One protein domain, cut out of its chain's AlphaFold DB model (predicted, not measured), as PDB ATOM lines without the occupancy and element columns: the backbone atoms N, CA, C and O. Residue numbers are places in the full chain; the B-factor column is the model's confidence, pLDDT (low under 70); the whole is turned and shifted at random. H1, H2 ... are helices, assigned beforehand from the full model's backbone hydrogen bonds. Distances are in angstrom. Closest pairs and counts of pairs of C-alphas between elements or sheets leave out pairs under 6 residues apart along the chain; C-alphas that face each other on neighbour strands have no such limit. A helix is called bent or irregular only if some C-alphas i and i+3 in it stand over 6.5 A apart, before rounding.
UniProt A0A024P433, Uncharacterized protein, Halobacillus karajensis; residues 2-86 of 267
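Overview. This is residues 2 to 86 of the 267 residues of an uncharacterized protein of Halobacillus karajensis (UniProt A0A024P433). H1 and H2 lie side by side as a hairpin; H3 leaves H2's end as the other arm of a V, and short H4 folds back into the opening onto H2. The printed part has 85 residues with four named helices, H1 to H4 in that order along the chain, and no named strand; its class is all helix, its outline flat at 39 by 37 by 15 A, and it is only just compact, close to loose, with a radius of gyration of the C-alphas of 14.3 A.

Along the chain. Find C-alpha 2 at (22.983, -4.245, 0.893); H1, residues 2 to 26, runs 35.9 A. H2, 31 to 47, runs 24.3 A; H3, 52 to 71, 26.9 A, with a kink of 33 degrees near residue 59. H3 is irregular: C-alphas 54 and 57 are 7.1 A apart. H4, 76 to 83, runs 10.1 A to (2.533, -14.008, -13.651).

Arrangement. H1 and H2, a hairpin, touch at a shallow tilt of 21 degrees, closest C-alphas Tyr 9 and Ala 42, 5.3 A. H4 touches H2's residues 33 to 37 alone, closest C-alphas Ser 36 and Met 81, 5.5 A. H3 and H4 touch only at the corner. Each O i to N i+4 pair is within hydrogen-bond range in H1, H2 and H4; 14 of 16 in H3.

Size, cuts and confidence. The printed part has no cut; its links are tight. Residues 27 to 31 are among those under pLDDT 70.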
ATOM      1  N   VAL A   2      24.419  -4.525   0.642       64.25
ATOM      2  CA  VAL A   2      22.983  -4.245   0.893       64.25
ATOM      3  C   VAL A   2      22.495  -2.932   0.254       64.25
ATOM      4  O   VAL A   2      21.512  -2.941  -0.472       64.25
ATOM      5  N   GLN A   3      23.232  -1.824   0.407       69.62
ATOM      6  CA  GLN A   3      22.843  -0.523  -0.171       69.62
ATOM      7  C   GLN A   3      22.779  -0.500  -1.709       69.62
ATOM      8  O   GLN A   3      21.943   0.202  -2.272       69.62
ATOM      9  N   LEU A   4      23.649  -1.247  -2.399       73.25
ATOM     10  CA  LEU A   4      23.660  -1.300  -3.866       73.25
ATOM     11  C   LEU A   4      22.427  -2.057  -4.386       73.25
ATOM     12  O   LEU A   4      21.815  -1.651  -5.369       73.25
ATOM     13  N   ALA A   5      22.028  -3.117  -3.685       66.75
ATOM     14  CA  ALA A   5      20.873  -3.924  -4.041       66.75
ATOM     15  C   ALA A   5      19.536  -3.271  -3.686       66.75
ATOM     16  O   ALA A   5      18.610  -3.348  -4.483       66.75
ATOM     17  N   THR A   6      19.441  -2.550  -2.562       75.19
ATOM     18  CA  THR A   6      18.257  -1.724  -2.260       75.19
ATOM     19  C   THR A   6      18.036  -0.673  -3.348       75.19
ATOM     20  O   THR A   6      16.908  -0.464  -3.791       75.19
ATOM     21  N   ARG A   7      19.118  -0.050  -3.838       80.56
ATOM     22  CA  ARG A   7      19.062   0.873  -4.980       80.56
ATOM     23  C   ARG A   7      18.646   0.165  -6.269       80.56
ATOM     24  O   ARG A   7      17.823   0.706  -6.994       80.56
ATOM     25  N   GLY A   8      19.152  -1.045  -6.518       81.56
ATOM     26  CA  GLY A   8      18.754  -1.876  -7.657       81.56
ATOM     27  C   GLY A   8      17.264  -2.228  -7.645       81.56
ATOM     28  O   GLY A   8      16.569  -1.945  -8.613       81.56
ATOM     29  N   TYR A   9      16.755  -2.759  -6.530       82.50
ATOM     30  CA  TYR A   9      15.330  -3.064  -6.349       82.50
ATOM     31  C   TYR A   9      14.455  -1.824  -6.563       82.50
ATOM     32  O   TYR A   9      13.504  -1.865  -7.339       82.50
ATOM     33  N   THR A  10      14.824  -0.700  -5.934       83.50
ATOM     34  CA  THR A  10      14.096   0.573  -6.066       83.50
ATOM     35  C   THR A  10      14.082   1.060  -7.516       83.50
ATOM     36  O   THR A  10      13.057   1.534  -7.997       83.50
ATOM     37  N   LEU A  11      15.196   0.914  -8.238       86.62
ATOM     38  CA  LEU A  11      15.293   1.291  -9.646       86.62
ATOM     39  C   LEU A  11      14.406   0.401 -10.522       86.62
ATOM     40  O   LEU A  11      13.617   0.929 -11.301       86.62
ATOM     41  N   PHE A  12      14.491  -0.926 -10.378       86.00
ATOM     42  CA  PHE A  12      13.702  -1.858 -11.187       86.00
ATOM     43  C   PHE A  12      12.203  -1.706 -10.947       86.00
ATOM     44  O   PHE A  12      11.440  -1.676 -11.911       86.00
ATOM     45  N   ILE A  13      11.777  -1.545  -9.691       83.38
ATOM     46  CA  ILE A  13      10.359  -1.368  -9.379       83.38
ATOM     47  C   ILE A  13       9.836  -0.000  -9.842       83.38
ATOM     48  O   ILE A  13       8.738   0.082 -10.382       83.38
ATOM     49  N   SER A  14      10.634   1.068  -9.732       84.62
ATOM     50  CA  SER A  14      10.237   2.392 -10.239       84.62
ATOM     51  C   SER A  14      10.123   2.396 -11.764       84.62
ATOM     52  O   SER A  14       9.172   2.948 -12.315       84.62
ATOM     53  N   LEU A  15      11.065   1.743 -12.454       86.94
ATOM     54  CA  LEU A  15      11.039   1.608 -13.909       86.94
ATOM     55  C   LEU A  15       9.857   0.751 -14.379       86.94
ATOM     56  O   LEU A  15       9.223   1.093 -15.374       86.94
ATOM     57  N   TYR A  16       9.524  -0.311 -13.639       86.31
ATOM     58  CA  TYR A  16       8.338  -1.133 -13.883       86.31
ATOM     59  C   TYR A  16       7.055  -0.293 -13.849       86.31
ATOM     60  O   TYR A  16       6.263  -0.347 -14.786       86.31
ATOM     61  N   VAL A  17       6.877   0.533 -12.809       83.38
ATOM     62  CA  VAL A  17       5.704   1.412 -12.675       83.38
ATOM     63  C   VAL A  17       5.653   2.452 -13.789       83.38
ATOM     64  O   VAL A  17       4.608   2.640 -14.407       83.38
ATOM     65  N   LEU A  18       6.779   3.104 -14.092       85.12
ATOM     66  CA  LEU A  18       6.849   4.077 -15.183       85.12
ATOM     67  C   LEU A  18       6.477   3.444 -16.527       85.12
ATOM     68  O   LEU A  18       5.654   4.002 -17.252       85.12
ATOM     69  N   MET A  19       7.022   2.265 -16.847       83.44
ATOM     70  CA  MET A  19       6.653   1.546 -18.069       83.44
ATOM     71  C   MET A  19       5.184   1.128 -18.073       83.44
ATOM     72  O   MET A  19       4.555   1.218 -19.122       83.44
ATOM     73  N   HIS A  20       4.621   0.717 -16.934       83.06
ATOM     74  CA  HIS A  20       3.203   0.370 -16.848       83.06
ATOM     75  C   HIS A  20       2.312   1.572 -17.194       83.06
ATOM     76  O   HIS A  20       1.395   1.444 -18.003       83.06
ATOM     77  N   PHE A  21       2.612   2.760 -16.658       80.62
ATOM     78  CA  PHE A  21       1.868   3.981 -16.988       80.62
ATOM     79  C   PHE A  21       2.052   4.419 -18.439       80.62
ATOM     80  O   PHE A  21       1.074   4.784 -19.087       80.62
ATOM     81  N   ILE A  22       3.274   4.349 -18.970       82.38
ATOM     82  CA  ILE A  22       3.537   4.663 -20.380       82.38
ATOM     83  C   ILE A  22       2.761   3.700 -21.286       82.38
ATOM     84  O   ILE A  22       2.074   4.153 -22.199       82.38
ATOM     85  N   GLY A  23       2.804   2.393 -21.011       78.56
ATOM     86  CA  GLY A  23       2.063   1.375 -21.759       78.56
ATOM     87  C   GLY A  23       0.548   1.574 -21.687       78.56
ATOM     88  O   GLY A  23      -0.124   1.533 -22.713       78.56
ATOM     89  N   SER A  24       0.026   1.894 -20.501       74.69
ATOM     90  CA  SER A  24      -1.393   2.215 -20.290       74.69
ATOM     91  C   SER A  24      -1.852   3.444 -21.090       74.69
ATOM     92  O   SER A  24      -2.932   3.437 -21.673       74.69
ATOM     93  N   LEU A  25      -1.015   4.484 -21.192       77.56
ATOM     94  CA  LEU A  25      -1.330   5.714 -21.933       77.56
ATOM     95  C   LEU A  25      -1.174   5.582 -23.456       77.56
ATOM     96  O   LEU A  25      -1.819   6.316 -24.201       77.56
ATOM     97  N   THR A  26      -0.299   4.686 -23.918       78.81
ATOM     98  CA  THR A  26       0.045   4.519 -25.344       78.81
ATOM     99  C   THR A  26      -0.635   3.327 -26.014       78.81
ATOM    100  O   THR A  26      -0.610   3.233 -27.238       78.81
ATOM    101  N   GLY A  27      -1.257   2.429 -25.244       65.69
ATOM    102  CA  GLY A  27      -1.993   1.269 -25.757       65.69
ATOM    103  C   GLY A  27      -1.124   0.204 -26.441       65.69
ATOM    104  O   GLY A  27      -1.654  -0.645 -27.151       65.69
ATOM    105  N   GLY A  28       0.203   0.248 -26.275       65.06
ATOM    106  CA  GLY A  28       1.129  -0.671 -26.939       65.06
ATOM    107  C   GLY A  28       1.213  -2.039 -26.254       65.06
ATOM    108  O   GLY A  28       1.745  -2.144 -25.149       65.06
ATOM    109  N   GLU A  29       0.762  -3.098 -26.933       60.69
ATOM    110  CA  GLU A  29       0.833  -4.493 -26.453       60.69
ATOM    111  C   GLU A  29       2.281  -5.014 -26.300       60.69
ATOM    112  O   GLU A  29       2.548  -5.897 -25.482       60.69
ATOM    113  N   GLU A  30       3.249  -4.422 -27.013       59.28
ATOM    114  CA  GLU A  30       4.657  -4.851 -26.990       59.28
ATOM    115  C   GLU A  30       5.403  -4.544 -25.675       59.28
ATOM    116  O   GLU A  30       6.476  -5.098 -25.430       59.28
ATOM    117  N   LEU A  31       4.844  -3.728 -24.770       67.56
ATOM    118  CA  LEU A  31       5.479  -3.434 -23.473       67.56
ATOM    119  C   LEU A  31       5.342  -4.562 -22.433       67.56
ATOM    120  O   LEU A  31       6.018  -4.524 -21.401       67.56
ATOM    121  N   SER A  32       4.509  -5.576 -22.688       71.62
ATOM    122  CA  SER A  32       4.224  -6.654 -21.727       71.62
ATOM    123  C   SER A  32       5.466  -7.495 -21.387       71.62
ATOM    124  O   SER A  32       5.756  -7.769 -20.217       71.62
ATOM    125  N   THR A  33       6.274  -7.842 -22.392       80.19
ATOM    126  CA  THR A  33       7.490  -8.653 -22.210       80.19
ATOM    127  C   THR A  33       8.540  -7.916 -21.380       80.19
ATOM    128  O   THR A  33       9.153  -8.508 -20.488       80.19
ATOM    129  N   THR A  34       8.724  -6.615 -21.622       81.31
ATOM    130  CA  THR A  34       9.681  -5.798 -20.869       81.31
ATOM    131  C   THR A  34       9.218  -5.557 -19.433       81.31
ATOM    132  O   THR A  34      10.040  -5.639 -18.520       81.31
ATOM    133  N   LEU A  35       7.913  -5.356 -19.204       81.44
ATOM    134  CA  LEU A  35       7.343  -5.292 -17.852       81.44
ATOM    135  C   LEU A  35       7.660  -6.562 -17.063       81.44
ATOM    136  O   LEU A  35       8.125  -6.498 -15.929       81.44
ATOM    137  N   SER A  36       7.442  -7.721 -17.680       83.31
ATOM    138  CA  SER A  36       7.675  -9.004 -17.027       83.31
ATOM    139  C   SER A  36       9.147  -9.218 -16.653       83.31
ATOM    140  O   SER A  36       9.452  -9.635 -15.535       83.31
ATOM    141  N   LEU A  37      10.074  -8.840 -17.543       85.12
ATOM    142  CA  LEU A  37      11.518  -8.865 -17.278       85.12
ATOM    143  C   LEU A  37      11.908  -7.965 -16.098       85.12
ATOM    144  O   LEU A  37      12.689  -8.382 -15.242       85.12
ATOM    145  N   LEU A  38      11.346  -6.756 -16.019       85.56
ATOM    146  CA  LEU A  38      11.583  -5.833 -14.905       85.56
ATOM    147  C   LEU A  38      10.991  -6.349 -13.590       85.56
ATOM    148  O   LEU A  38      11.647  -6.255 -12.553       85.56
ATOM    149  N   GLY A  39       9.790  -6.935 -13.625       83.62
ATOM    150  CA  GLY A  39       9.151  -7.546 -12.459       83.62
ATOM    151  C   GLY A  39       9.943  -8.740 -11.926       83.62
ATOM    152  O   GLY A  39      10.182  -8.846 -10.722       83.62
ATOM    153  N   LEU A  40      10.443  -9.592 -12.822       86.00
ATOM    154  CA  LEU A  40      11.292 -10.730 -12.480       86.00
ATOM    155  C   LEU A  40      12.655 -10.276 -11.932       86.00
ATOM    156  O   LEU A  40      13.116 -10.803 -10.919       86.00
ATOM    157  N   ALA A  41      13.275  -9.252 -12.526       85.88
ATOM    158  CA  ALA A  41      14.505  -8.652 -12.007       85.88
ATOM    159  C   ALA A  41      14.303  -8.028 -10.612       85.88
ATOM    160  O   ALA A  41      15.133  -8.223  -9.719       85.88
ATOM    161  N   ALA A  42      13.181  -7.334 -10.385       84.69
ATOM    162  CA  ALA A  42      12.801  -6.805  -9.074       84.69
ATOM    163  C   ALA A  42      12.565  -7.932  -8.052       84.69
ATOM    164  O   ALA A  42      13.011  -7.838  -6.909       84.69
ATOM    165  N   PHE A  43      11.933  -9.035  -8.459       84.06
ATOM    166  CA  PHE A  43      11.710 -10.191  -7.593       84.06
ATOM    167  C   PHE A  43      13.020 -10.875  -7.186       84.06
ATOM    168  O   PHE A  43      13.242 -11.112  -6.000       84.06
ATOM    169  N   ILE A  44      13.921 -11.138  -8.142       85.06
ATOM    170  CA  ILE A  44      15.233 -11.745  -7.868       85.06
ATOM    171  C   ILE A  44      16.047 -10.844  -6.934       85.06
ATOM    172  O   ILE A  44      16.561 -11.304  -5.915       85.06
ATOM    173  N   THR A  45      16.133  -9.548  -7.242       81.88
ATOM    174  CA  THR A  45      16.873  -8.593  -6.403       81.88
ATOM    175  C   THR A  45      16.251  -8.417  -5.016       81.88
ATOM    176  O   THR A  45      16.991  -8.236  -4.055       81.88
ATOM    177  N   GLY A  46      14.929  -8.536  -4.872       77.50
ATOM    178  CA  GLY A  46      14.263  -8.571  -3.568       77.50
ATOM    179  C   GLY A  46      14.562  -9.854  -2.785       77.50
ATOM    180  O   GLY A  46      14.923  -9.798  -1.609       77.50
ATOM    181  N   TYR A  47      14.480 -11.013  -3.439       76.50
ATOM    182  CA  TYR A  47      14.681 -12.324  -2.817       76.50
ATOM    183  C   TYR A  47      16.071 -12.489  -2.194       76.50
ATOM    184  O   TYR A  47      16.191 -12.968  -1.070       76.50
ATOM    185  N   PHE A  48      17.121 -12.045  -2.889       74.44
ATOM    186  CA  PHE A  48      18.496 -12.163  -2.394       74.44
ATOM    187  C   PHE A  48      18.787 -11.326  -1.136       74.44
ATOM    188  O   PHE A  48      19.806 -11.555  -0.485       74.44
ATOM    189  N   PHE A  49      17.929 -10.362  -0.787       68.44
ATOM    190  CA  PHE A  49      18.209  -9.382   0.267       68.44
ATOM    191  C   PHE A  49      17.184  -9.352   1.402       68.44
ATOM    192  O   PHE A  49      17.501  -8.824   2.470       68.44
ATOM    193  N   LEU A  50      15.995  -9.941   1.230       66.56
ATOM    194  CA  LEU A  50      15.088 -10.153   2.354       66.56
ATOM    195  C   LEU A  50      15.612 -11.298   3.240       66.56
ATOM    196  O   LEU A  50      15.951 -12.366   2.728       66.56
ATOM    197  N   PRO A  51      15.647 -11.138   4.578       71.81
ATOM    198  CA  PRO A  51      15.947 -12.255   5.464       71.81
ATOM    199  C   PRO A  51      14.933 -13.378   5.210       71.81
ATOM    200  O   PRO A  51      13.736 -13.113   5.102       71.81
ATOM    201  N   LEU A  52      15.395 -14.634   5.149       69.50
ATOM    202  CA  LEU A  52      14.583 -15.806   4.768       69.50
ATOM    203  C   LEU A  52      13.235 -15.898   5.512       69.50
ATOM    204  O   LEU A  52      12.243 -16.362   4.959       69.50
ATOM    205  N   LYS A  53      13.185 -15.402   6.755       73.25
ATOM    206  CA  LYS A  53      11.963 -15.322   7.570       73.25
ATOM    207  C   LYS A  53      10.882 -14.402   6.983       73.25
ATOM    208  O   LYS A  53       9.706 -14.692   7.150       73.25
ATOM    209  N   GLN A  54      11.260 -13.310   6.322       73.44
ATOM    210  CA  GLN A  54      10.333 -12.372   5.674       73.44
ATOM    211  C   GLN A  54       9.961 -12.828   4.258       73.44
ATOM    212  O   GLN A  54       8.832 -12.625   3.826       73.44
ATOM    213  N   ALA A  55      10.882 -13.491   3.552       76.56
ATOM    214  CA  ALA A  55      10.647 -13.987   2.195       76.56
ATOM    215  C   ALA A  55       9.766 -15.251   2.140       76.56
ATOM    216  O   ALA A  55       9.280 -15.603   1.067       76.56
ATOM    217  N   TRP A  56       9.540 -15.928   3.272       81.50
ATOM    218  CA  TRP A  56       8.846 -17.220   3.326       81.50
ATOM    219  C   TRP A  56       7.464 -17.211   2.658       81.50
ATOM    220  O   TRP A  56       7.142 -18.141   1.924       81.50
ATOM    221  N   ILE A  57       6.671 -16.150   2.855       80.06
ATOM    222  CA  ILE A  57       5.338 -16.024   2.240       80.06
ATOM    223  C   ILE A  57       5.454 -15.950   0.714       80.06
ATOM    224  O   ILE A  57       4.780 -16.695   0.007       80.06
ATOM    225  N   SER A  58       6.345 -15.101   0.196       82.94
ATOM    226  CA  SER A  58       6.555 -14.949  -1.248       82.94
ATOM    227  C   SER A  58       7.089 -16.230  -1.891       82.94
ATOM    228  O   SER A  58       6.639 -16.605  -2.970       82.94
ATOM    229  N   ILE A  59       8.002 -16.942  -1.220       84.44
ATOM    230  CA  ILE A  59       8.518 -18.242  -1.682       84.44
ATOM    231  C   ILE A  59       7.397 -19.277  -1.723       84.44
ATOM    232  O   ILE A  59       7.258 -19.985  -2.715       84.44
ATOM    233  N   LEU A  60       6.590 -19.359  -0.664       88.50
ATOM    234  CA  LEU A  60       5.471 -20.292  -0.581       88.50
ATOM    235  C   LEU A  60       4.476 -20.063  -1.724       88.50
ATOM    236  O   LEU A  60       4.065 -21.022  -2.370       88.50
ATOM    237  N   LEU A  61       4.153 -18.804  -2.031       87.00
ATOM    238  CA  LEU A  61       3.297 -18.460  -3.169       87.00
ATOM    239  C   LEU A  61       3.914 -18.871  -4.512       87.00
ATOM    240  O   LEU A  61       3.205 -19.419  -5.353       87.00
ATOM    241  N   VAL A  62       5.224 -18.681  -4.705       86.62
ATOM    242  CA  VAL A  62       5.925 -19.142  -5.918       86.62
ATOM    243  C   VAL A  62       5.903 -20.666  -6.031       86.62
ATOM    244  O   VAL A  62       5.635 -21.192  -7.106       86.62
ATOM    245  N   VAL A  63       6.132 -21.392  -4.934       89.62
ATOM    246  CA  VAL A  63       6.071 -22.862  -4.921       89.62
ATOM    247  C   VAL A  63       4.666 -23.352  -5.267       89.62
ATOM    248  O   VAL A  63       4.525 -24.243  -6.100       89.62
ATOM    249  N   ILE A  64       3.625 -22.745  -4.690       89.88
ATOM    250  CA  ILE A  64       2.229 -23.067  -5.022       89.88
ATOM    251  C   ILE A  64       1.955 -22.791  -6.504       89.88
ATOM    252  O   ILE A  64       1.398 -23.649  -7.184       89.88
ATOM    253  N   ALA A  65       2.386 -21.639  -7.028       85.94
ATOM    254  CA  ALA A  65       2.222 -21.299  -8.439       85.94
ATOM    255  C   ALA A  65       2.916 -22.316  -9.364       85.94
ATOM    256  O   ALA A  65       2.327 -22.752 -10.351       85.94
ATOM    257  N   LEU A  66       4.133 -22.752  -9.018       87.88
ATOM    258  CA  LEU A  66       4.856 -23.791  -9.760       87.88
ATOM    259  C   LEU A  66       4.122 -25.135  -9.724       87.88
ATOM    260  O   LEU A  66       3.983 -25.764 -10.768       87.88
ATOM    261  N   ILE A  67       3.619 -25.560  -8.559       90.62
ATOM    262  CA  ILE A  67       2.836 -26.801  -8.428       90.62
ATOM    263  C   ILE A  67       1.603 -26.741  -9.331       90.62
ATOM    264  O   ILE A  67       1.381 -27.660 -10.116       90.62
ATOM    265  N   VAL A  68       0.841 -25.646  -9.274       89.31
ATOM    266  CA  VAL A  68      -0.358 -25.455 -10.104       89.31
ATOM    267  C   VAL A  68      -0.010 -25.518 -11.591       89.31
ATOM    268  O   VAL A  68      -0.676 -26.228 -12.340       89.31
ATOM    269  N   HIS A  69       1.053 -24.839 -12.027       85.38
ATOM    270  CA  HIS A  69       1.446 -24.818 -13.437       85.38
ATOM    271  C   HIS A  69       1.987 -26.158 -13.947       85.38
ATOM    272  O   HIS A  69       1.705 -26.523 -15.092       85.38
ATOM    273  N   ILE A  70       2.714 -26.904 -13.109       87.69
ATOM    274  CA  ILE A  70       3.172 -28.263 -13.427       87.69
ATOM    275  C   ILE A  70       1.968 -29.205 -13.537       87.69
ATOM    276  O   ILE A  70       1.872 -29.957 -14.503       87.69
ATOM    277  N   SER A  71       1.016 -29.136 -12.599       89.88
ATOM    278  CA  SER A  71      -0.210 -29.945 -12.640       89.88
ATOM    279  C   SER A  71      -1.128 -29.588 -13.812       89.88
ATOM    280  O   SER A  71      -1.804 -30.467 -14.339       89.88
ATOM    281  N   ALA A  72      -1.140 -28.326 -14.246       87.56
ATOM    282  CA  ALA A  72      -1.925 -27.855 -15.386       87.56
ATOM    283  C   ALA A  72      -1.262 -28.122 -16.755       87.56
ATOM    284  O   ALA A  72      -1.873 -27.842 -17.785       87.56
ATOM    285  N   GLY A  73      -0.020 -28.625 -16.795       84.81
ATOM    286  CA  GLY A  73       0.702 -28.921 -18.043       84.81
ATOM    287  C   GLY A  73       1.094 -27.687 -18.868       84.81
ATOM    288  O   GLY A  73       1.410 -27.801 -20.051       84.81
ATOM    289  N   THR A  74       1.060 -26.498 -18.270       83.50
ATOM    290  CA  THR A  74       1.360 -25.229 -18.952       83.50
ATOM    291  C   THR A  74       2.863 -24.953 -19.042       83.50
ATOM    292  O   THR A  74       3.639 -25.365 -18.181       83.50
ATOM    293  N   SER A  75       3.279 -24.191 -20.058       85.25
ATOM    294  CA  SER A  75       4.661 -23.712 -20.206       85.25
ATOM    295  C   SER A  75       5.092 -22.848 -19.012       85.25
ATOM    296  O   SER A  75       4.518 -21.788 -18.769       85.25
ATOM    297  N   LEU A  76       6.154 -23.263 -18.307       80.94
ATOM    298  CA  LEU A  76       6.752 -22.534 -17.172       80.94
ATOM    299  C   LEU A  76       7.231 -21.124 -17.547       80.94
ATOM    300  O   LEU A  76       7.142 -20.195 -16.743       80.94
ATOM    301  N   ILE A  77       7.735 -20.961 -18.772       81.00
ATOM    302  CA  ILE A  77       8.227 -19.674 -19.275       81.00
ATOM    303  C   ILE A  77       7.048 -18.726 -19.457       81.00
ATOM    304  O   ILE A  77       7.075 -17.608 -18.952       81.00
ATOM    305  N   GLN A  78       5.985 -19.191 -20.113       78.81
ATOM    306  CA  GLN A  78       4.794 -18.383 -20.342       78.81
ATOM    307  C   GLN A  78       4.095 -18.035 -19.024       78.81
ATOM    308  O   GLN A  78       3.746 -16.878 -18.822       78.81
ATOM    309  N   ALA A  79       3.993 -19.003 -18.108       78.19
ATOM    310  CA  ALA A  79       3.473 -18.821 -16.757       78.19
ATOM    311  C   ALA A  79       4.233 -17.743 -15.973       78.19
ATOM    312  O   ALA A  79       3.626 -16.870 -15.355       78.19
ATOM    313  N   SER A  80       5.567 -17.769 -16.038       78.19
ATOM    314  CA  SER A  80       6.403 -16.744 -15.413       78.19
ATOM    315  C   SER A  80       6.174 -15.387 -16.074       78.19
ATOM    316  O   SER A  80       5.987 -14.393 -15.375       78.19
ATOM    317  N   MET A  81       6.117 -15.335 -17.410       79.38
ATOM    318  CA  MET A  81       5.949 -14.067 -18.118       79.38
ATOM    319  C   MET A  81       4.591 -13.408 -17.829       79.38
ATOM    320  O   MET A  81       4.531 -12.206 -17.551       79.38
ATOM    321  N   SER A  82       3.512 -14.194 -17.831       77.44
ATOM    322  CA  SER A  82       2.170 -13.724 -17.478       77.44
ATOM    323  C   SER A  82       2.045 -13.400 -15.988       77.44
ATOM    324  O   SER A  82       1.446 -12.395 -15.623       77.44
ATOM    325  N   GLY A  83       2.650 -14.195 -15.100       77.81
ATOM    326  CA  GLY A  83       2.533 -14.008 -13.651       77.81
ATOM    327  C   GLY A  83       2.994 -12.628 -13.170       77.81
ATOM    328  O   GLY A  83       2.342 -12.023 -12.323       77.81
ATOM    329  N   PHE A  84       4.063 -12.085 -13.761       81.69
ATOM    330  CA  PHE A  84       4.580 -10.750 -13.424       81.69
ATOM    331  C   PHE A  84       3.844  -9.584 -14.109       81.69
ATOM    332  O   PHE A  84       4.164  -8.426 -13.839       81.69
ATOM    333  N   THR A  85       2.873  -9.852 -14.989       78.38
ATOM    334  CA  THR A  85       2.130  -8.820 -15.742       78.38
ATOM    335  C   THR A  85       0.648  -8.746 -15.369       78.38
ATOM    336  O   THR A  85       0.083  -7.652 -15.405       78.38
ATOM    337  N   VAL A  86       0.044  -9.862 -14.934       74.31
ATOM    338  CA  VAL A  86      -1.401  -9.998 -14.648       74.31
ATOM    339  C   VAL A  86      -1.931  -8.987 -13.622       74.31
ATOM    340  O   VAL A  86      -3.053  -8.532 -13.774       74.31
TER     341      VAL A  86